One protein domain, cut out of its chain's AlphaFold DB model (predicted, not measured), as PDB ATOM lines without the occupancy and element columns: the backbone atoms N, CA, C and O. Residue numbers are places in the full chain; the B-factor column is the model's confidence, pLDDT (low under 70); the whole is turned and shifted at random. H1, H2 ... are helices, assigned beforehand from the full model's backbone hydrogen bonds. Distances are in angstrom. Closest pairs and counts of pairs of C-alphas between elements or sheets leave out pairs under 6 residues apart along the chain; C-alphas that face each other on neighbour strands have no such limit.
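Overview. This is residues 53 to 102 of the 444 residues of an uncharacterized protein of Dracunculus medinensis (UniProt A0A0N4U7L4). A long, straight helix, H1, forms a free-standing shaft, and after its last residue, Arg 81, the backbone turns through the one-turn helix H2 into a small hook made with the shorter helix H3. H3 slants back away from the tip, well clear of H1, and the shaft makes most of the length. The printed part has 50 residues with three named helices, in the order H1, H2, H3, and no named strand; the class is all helix. The whole is extended, with a radius of gyration of the C-alphas of 18.3 A and spans of 57 by 20 by 8 A.

Along the chain. H1, residues 53 to 81, runs 41.8 A from C-alpha 53 at (-62.152, -22.464, -2.079) to C-alpha 81 at (-21.128, -22.183, -9.950). H2 is residues 84 to 87, 5.4 A long. H3, residues 91 to 102, is 16.7 A long and ends with C-alpha 102 at (-24.054, -25.551, -27.288).

Arrangement. H1 touches no helix. H1 and H2 meet only through their link, and H1 and H3 are apart. H2 and H3 only just touch, with 3 pairs of C-alphas within 8 A, and only at the corner by their link. Their closest C-alphas are those of Pro 84 and Cys 94, 5.7 A apart, and H3 touches H2 with residues 91 to 94 alone. Every O i to N i+4 pair is within hydrogen-bond range in H1 and H3; H2 is too short for such a pair.

Size, cuts and confidence. The C-alphas of Ser 53 and Asn 90 are the two farthest apart, at 57.1 A. Residues 53 to 82, of which 53 to 81 belong to H1, stand free, as do residues 86 to 92. The printed part has no cut, and both links are tight. The mean pLDDT of the printed part is 78.0; residue 79, residues 82 to 89 and residue 94 are under 70.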
ATOM      1  N   SER A  53     -62.624 -22.089  -0.742       81.48
ATOM      2  CA  SER A  53     -62.152 -22.464  -2.079       81.48
ATOM      3  C   SER A  53     -61.208 -21.435  -2.706       81.48
ATOM      4  O   SER A  53     -60.165 -21.832  -3.224       81.48
ATOM      5  N   ASP A  54     -61.512 -20.139  -2.620       84.44
ATOM      6  CA  ASP A  54     -60.652 -19.074  -3.152       84.44
ATOM      7  C   ASP A  54     -59.342 -18.973  -2.370       84.44
ATOM      8  O   ASP A  54     -58.273 -18.863  -2.967       84.44
ATOM      9  N   ALA A  55     -59.399 -19.092  -1.040       79.82
ATOM     10  CA  ALA A  55     -58.206 -19.105  -0.195       79.82
ATOM     11  C   ALA A  55     -57.289 -20.296  -0.529       79.82
ATOM     12  O   ALA A  55     -56.073 -20.136  -0.668       79.82
ATOM     13  N   ASN A  56     -57.862 -21.488  -0.724       86.32
ATOM     14  CA  ASN A  56     -57.106 -22.676  -1.128       86.32
ATOM     15  C   ASN A  56     -56.517 -22.539  -2.537       86.32
ATOM     16  O   ASN A  56     -55.364 -22.916  -2.759       86.32
ATOM     17  N   ARG A  57     -57.275 -21.967  -3.480       88.19
ATOM     18  CA  ARG A  57     -56.796 -21.683  -4.835       88.19
ATOM     19  C   ARG A  57     -55.634 -20.687  -4.816       88.19
ATOM     20  O   ARG A  57     -54.597 -20.970  -5.410       88.19
ATOM     21  N   PHE A  58     -55.765 -19.587  -4.077       86.59
ATOM     22  CA  PHE A  58     -54.721 -18.571  -3.935       86.59
ATOM     23  C   PHE A  58     -53.450 -19.140  -3.291       86.59
ATOM     24  O   PHE A  58     -52.344 -18.915  -3.778       86.59
ATOM     25  N   ASN A  59     -53.593 -19.954  -2.240       88.66
ATOM     26  CA  ASN A  59     -52.459 -20.631  -1.607       88.66
ATOM     27  C   ASN A  59     -51.757 -21.610  -2.561       88.66
ATOM     28  O   ASN A  59     -50.529 -21.708  -2.545       88.66
ATOM     29  N   ARG A  60     -52.513 -22.308  -3.421       89.05
ATOM     30  CA  ARG A  60     -51.957 -23.199  -4.449       89.05
ATOM     31  C   ARG A  60     -51.202 -22.423  -5.528       89.05
ATOM     32  O   ARG A  60     -50.078 -22.802  -5.853       89.05
ATOM     33  N   GLU A  61     -51.785 -21.350  -6.060       90.48
ATOM     34  CA  GLU A  61     -51.152 -20.491  -7.073       90.48
ATOM     35  C   GLU A  61     -49.856 -19.866  -6.526       90.48
ATOM     36  O   GLU A  61     -48.796 -19.999  -7.141       90.48
ATOM     37  N   ARG A  62     -49.896 -19.322  -5.303       89.17
ATOM     38  CA  ARG A  62     -48.715 -18.777  -4.615       89.17
ATOM     39  C   ARG A  62     -47.651 -19.844  -4.332       89.17
ATOM     40  O   ARG A  62     -46.458 -19.580  -4.470       89.17
ATOM     41  N   GLY A  63     -48.059 -21.059  -3.962       91.33
ATOM     42  CA  GLY A  63     -47.148 -22.192  -3.778       91.33
ATOM     43  C   GLY A  63     -46.411 -22.572  -5.066       91.33
ATOM     44  O   GLY A  63     -45.198 -22.782  -5.041       91.33
ATOM     45  N   MET A  64     -47.115 -22.595  -6.202       87.69
ATOM     46  CA  MET A  64     -46.521 -22.876  -7.516       87.69
ATOM     47  C   MET A  64     -45.560 -21.774  -7.971       87.69
ATOM     48  O   MET A  64     -44.501 -22.075  -8.524       87.69
ATOM     49  N   GLU A  65     -45.885 -20.507  -7.706       90.14
ATOM     50  CA  GLU A  65     -45.000 -19.378  -8.003       90.14
ATOM     51  C   GLU A  65     -43.692 -19.453  -7.201       90.14
ATOM     52  O   GLU A  65     -42.610 -19.297  -7.770       90.14
ATOM     53  N   ILE A  66     -43.767 -19.784  -5.905       87.07
ATOM     54  CA  ILE A  66     -42.585 -19.979  -5.050       87.07
ATOM     55  C   ILE A  66     -41.707 -21.120  -5.579       87.07
ATOM     56  O   ILE A  66     -40.489 -20.959  -5.660       87.07
ATOM     57  N   VAL A  67     -42.301 -22.251  -5.980       86.93
ATOM     58  CA  VAL A  67     -41.558 -23.380  -6.573       86.93
ATOM     59  C   VAL A  67     -40.895 -22.971  -7.891       86.93
ATOM     60  O   VAL A  67     -39.723 -23.274  -8.106       86.93
ATOM     61  N   ASN A  68     -41.597 -22.232  -8.753       86.34
ATOM     62  CA  ASN A  68     -41.045 -21.750 -10.021       86.34
ATOM     63  C   ASN A  68     -39.882 -20.767  -9.802       86.34
ATOM     64  O   ASN A  68     -38.840 -20.872 -10.450       86.34
ATOM     65  N   MET A  69     -40.016 -19.841  -8.846       86.78
ATOM     66  CA  MET A  69     -38.925 -18.944  -8.463       86.78
ATOM     67  C   MET A  69     -37.732 -19.717  -7.893       86.78
ATOM     68  O   MET A  69     -36.602 -19.464  -8.310       86.78
ATOM     69  N   ALA A  70     -37.957 -20.686  -7.002       85.06
ATOM     70  CA  ALA A  70     -36.894 -21.515  -6.438       85.06
ATOM     71  C   ALA A  70     -36.122 -22.282  -7.527       85.06
ATOM     72  O   ALA A  70     -34.893 -22.234  -7.537       85.06
ATOM     73  N   SER A  71     -36.819 -22.887  -8.496       82.97
ATOM     74  CA  SER A  71     -36.189 -23.556  -9.645       82.97
ATOM     75  C   SER A  71     -35.368 -22.595 -10.513       82.97
ATOM     76  O   SER A  71     -34.266 -22.938 -10.945       82.97
ATOM     77  N   LYS A  72     -35.854 -21.365 -10.744       83.58
ATOM     78  CA  LYS A  72     -35.089 -20.331 -11.468       83.58
ATOM     79  C   LYS A  72     -33.827 -19.918 -10.707       83.58
ATOM     80  O   LYS A  72     -32.769 -19.772 -11.322       83.58
ATOM     81  N   TYR A  73     -33.909 -19.763  -9.384       84.14
ATOM     82  CA  TYR A  73     -32.747 -19.459  -8.546       84.14
ATOM     83  C   TYR A  73     -31.748 -20.616  -8.496       84.14
ATOM     84  O   TYR A  73     -30.547 -20.371  -8.577       84.14
ATOM     85  N   GLU A  74     -32.208 -21.865  -8.422       80.48
ATOM     86  CA  GLU A  74     -31.331 -23.036  -8.469       80.48
ATOM     87  C   GLU A  74     -30.595 -23.124  -9.812       80.48
ATOM     88  O   GLU A  74     -29.379 -23.318  -9.828       80.48
ATOM     89  N   ALA A  75     -31.286 -22.866 -10.929       74.22
ATOM     90  CA  ALA A  75     -30.661 -22.780 -12.246       74.22
ATOM     91  C   ALA A  75     -29.610 -21.656 -12.311       74.22
ATOM     92  O   ALA A  75     -28.486 -21.894 -12.750       74.22
ATOM     93  N   LEU A  76     -29.926 -20.452 -11.818       73.55
ATOM     94  CA  LEU A  76     -28.990 -19.321 -11.757       73.55
ATOM     95  C   LEU A  76     -27.758 -19.625 -10.893       73.55
ATOM     96  O   LEU A  76     -26.631 -19.338 -11.301       73.55
ATOM     97  N   VAL A  77     -27.953 -20.232  -9.719       76.41
ATOM     98  CA  VAL A  77     -26.857 -20.642  -8.831       76.41
ATOM     99  C   VAL A  77     -26.017 -21.731  -9.493       76.41
ATOM    100  O   VAL A  77     -24.793 -21.638  -9.458       76.41
ATOM    101  N   TYR A  78     -26.640 -22.718 -10.143       75.73
ATOM    102  CA  TYR A  78     -25.942 -23.773 -10.879       75.73
ATOM    103  C   TYR A  78     -25.090 -23.206 -12.022       75.73
ATOM    104  O   TYR A  78     -23.916 -23.562 -12.137       75.73
ATOM    105  N   TYR A  79     -25.630 -22.273 -12.815       69.53
ATOM    106  CA  TYR A  79     -24.883 -21.605 -13.883       69.53
ATOM    107  C   TYR A  79     -23.727 -20.762 -13.343       69.53
ATOM    108  O   TYR A  79     -22.619 -20.868 -13.858       69.53
ATOM    109  N   LYS A  80     -23.936 -19.998 -12.263       70.93
ATOM    110  CA  LYS A  80     -22.873 -19.187 -11.649       70.93
ATOM    111  C   LYS A  80     -21.763 -20.047 -11.033       70.93
ATOM    112  O   LYS A  80     -20.596 -19.669 -11.073       70.93
ATOM    113  N   ARG A  81     -22.106 -21.223 -10.494       71.83
ATOM    114  CA  ARG A  81     -21.128 -22.183  -9.950       71.83
ATOM    115  C   ARG A  81     -20.322 -22.888 -11.034       71.83
ATOM    116  O   ARG A  81     -19.181 -23.245 -10.780       71.83
ATOM    117  N   LYS A  82     -20.917 -23.115 -12.208       66.57
ATOM    118  CA  LYS A  82     -20.258 -23.745 -13.361       66.57
ATOM    119  C   LYS A  82     -19.635 -22.756 -14.338       66.57
ATOM    120  O   LYS A  82     -19.131 -23.197 -15.368       66.57
ATOM    121  N   ASP A  83     -19.659 -21.461 -14.036       66.01
ATOM    122  CA  ASP A  83     -18.976 -20.468 -14.851       66.01
ATOM    123  C   ASP A  83     -17.464 -20.772 -14.840       66.01
ATOM    124  O   ASP A  83     -16.840 -20.709 -13.775       66.01
ATOM    125  N   PRO A  84     -16.861 -21.149 -15.984       59.47
ATOM    126  CA  PRO A  84     -15.455 -21.544 -16.038       59.47
ATOM    127  C   PRO A  84     -14.505 -20.408 -15.639       59.47
ATOM    128  O   PRO A  84     -13.368 -20.673 -15.251       59.47
ATOM    129  N   SER A  85     -14.983 -19.158 -15.668       65.94
ATOM    130  CA  SER A  85     -14.251 -17.991 -15.169       65.94
ATOM    131  C   SER A  85     -13.933 -18.064 -13.666       65.94
ATOM    132  O   SER A  85     -12.918 -17.519 -13.239       65.94
ATOM    133  N   ASN A  86     -14.707 -18.813 -12.869       65.67
ATOM    134  CA  ASN A  86     -14.432 -19.028 -11.441       65.67
ATOM    135  C   ASN A  86     -13.337 -20.077 -11.163       65.67
ATOM    136  O   ASN A  86     -12.944 -20.246 -10.010       65.67
ATOM    137  N   TYR A  87     -12.839 -20.781 -12.188       64.51
ATOM    138  CA  TYR A  87     -11.827 -21.840 -12.056       64.51
ATOM    139  C   TYR A  87     -10.454 -21.457 -12.636       64.51
ATOM    140  O   TYR A  87      -9.612 -22.328 -12.833       64.51
ATOM    141  N   GLY A  88     -10.214 -20.171 -12.931       63.46
ATOM    142  CA  GLY A  88      -8.919 -19.699 -13.444       63.46
ATOM    143  C   GLY A  88      -8.555 -20.237 -14.833       63.46
ATOM    144  O   GLY A  88      -7.388 -20.221 -15.218       63.46
ATOM    145  N   LEU A  89      -9.536 -20.735 -15.590       62.69
ATOM    146  CA  LEU A  89      -9.316 -21.240 -16.941       62.69
ATOM    147  C   LEU A  89      -9.183 -20.070 -17.923       62.69
ATOM    148  O   LEU A  89      -9.988 -19.139 -17.898       62.69
ATOM    149  N   ASN A  90      -8.178 -20.142 -18.803       70.50
ATOM    150  CA  ASN A  90      -7.953 -19.179 -19.882       70.50
ATOM    151  C   ASN A  90      -9.263 -18.933 -20.669       70.50
ATOM    152  O   ASN A  90     -10.003 -19.881 -20.955       70.50
ATOM    153  N   SER A  91      -9.544 -17.672 -21.016       71.87
ATOM    154  CA  SER A  91     -10.739 -17.222 -21.752       71.87
ATOM    155  C   SER A  91     -11.047 -18.103 -22.972       71.87
ATOM    156  O   SER A  91     -12.202 -18.466 -23.214       71.87
ATOM    157  N   ASP A  92     -10.009 -18.556 -23.677       75.54
ATOM    158  CA  ASP A  92     -10.145 -19.422 -24.851       75.54
ATOM    159  C   ASP A  92     -10.677 -20.825 -24.513       75.54
ATOM    160  O   ASP A  92     -11.510 -21.377 -25.239       75.54
ATOM    161  N   ALA A  93     -10.278 -21.392 -23.370       71.71
ATOM    162  CA  ALA A  93     -10.799 -22.671 -22.887       71.71
ATOM    163  C   ALA A  93     -12.269 -22.548 -22.453       71.71
ATOM    164  O   ALA A  93     -13.074 -23.449 -22.705       71.71
ATOM    165  N   CYS A  94     -12.642 -21.405 -21.866       66.70
ATOM    166  CA  CYS A  94     -14.021 -21.094 -21.494       66.70
ATOM    167  C   CYS A  94     -14.929 -21.011 -22.735       66.70
ATOM    168  O   CYS A  94     -15.987 -21.647 -22.781       66.70
ATOM    169  N   LEU A  95     -14.487 -20.310 -23.787       75.09
ATOM    170  CA  LEU A  95     -15.206 -20.218 -25.063       75.09
ATOM    171  C   LEU A  95     -15.314 -21.574 -25.771       75.09
ATOM    172  O   LEU A  95     -16.390 -21.913 -26.270       75.09
ATOM    173  N   SER A  96     -14.242 -22.370 -25.778       77.46
ATOM    174  CA  SER A  96     -14.248 -23.726 -26.345       77.46
ATOM    175  C   SER A  96     -15.256 -24.640 -25.636       77.46
ATOM    176  O   SER A  96     -16.079 -25.297 -26.284       77.46
ATOM    177  N   LEU A  97     -15.294 -24.610 -24.297       75.65
ATOM    178  CA  LEU A  97     -16.261 -25.380 -23.514       75.65
ATOM    179  C   LEU A  97     -17.702 -24.917 -23.778       75.65
ATOM    180  O   LEU A  97     -18.598 -25.748 -23.941       75.65
ATOM    181  N   ARG A  98     -17.928 -23.601 -23.889       74.86
ATOM    182  CA  ARG A  98     -19.246 -23.027 -24.201       74.86
ATOM    183  C   ARG A  98     -19.735 -23.477 -25.581       74.86
ATOM    184  O   ARG A  98     -20.874 -23.927 -25.693       74.86
ATOM    185  N   ARG A  99     -18.864 -23.465 -26.601       80.27
ATOM    186  CA  ARG A  99     -19.166 -23.999 -27.946       80.27
ATOM    187  C   ARG A  99     -19.468 -25.501 -27.910       80.27
ATOM    188  O   ARG A  99     -20.451 -25.929 -28.504       80.27
ATOM    189  N   SER A 100     -18.694 -26.291 -27.157       80.62
ATOM    190  CA  SER A 100     -18.917 -27.739 -26.987       80.62
ATOM    191  C   SER A 100     -20.275 -28.068 -26.350       80.62
ATOM    192  O   SER A 100     -20.937 -29.024 -26.760       80.62
ATOM    193  N   VAL A 101     -20.703 -27.295 -25.347       76.52
ATOM    194  CA  VAL A 101     -21.998 -27.495 -24.672       76.52
ATOM    195  C   VAL A 101     -23.160 -27.093 -25.581       76.52
ATOM    196  O   VAL A 101     -24.137 -27.837 -25.667       76.52
ATOM    197  N   VAL A 102     -23.045 -25.971 -26.300       79.42
ATOM    198  CA  VAL A 102     -24.054 -25.551 -27.288       79.42
ATOM    199  C   VAL A 102     -24.182 -26.588 -28.408       79.42
ATOM    200  O   VAL A 102     -25.296 -27.013 -28.700       79.42
TER     201      VAL A 102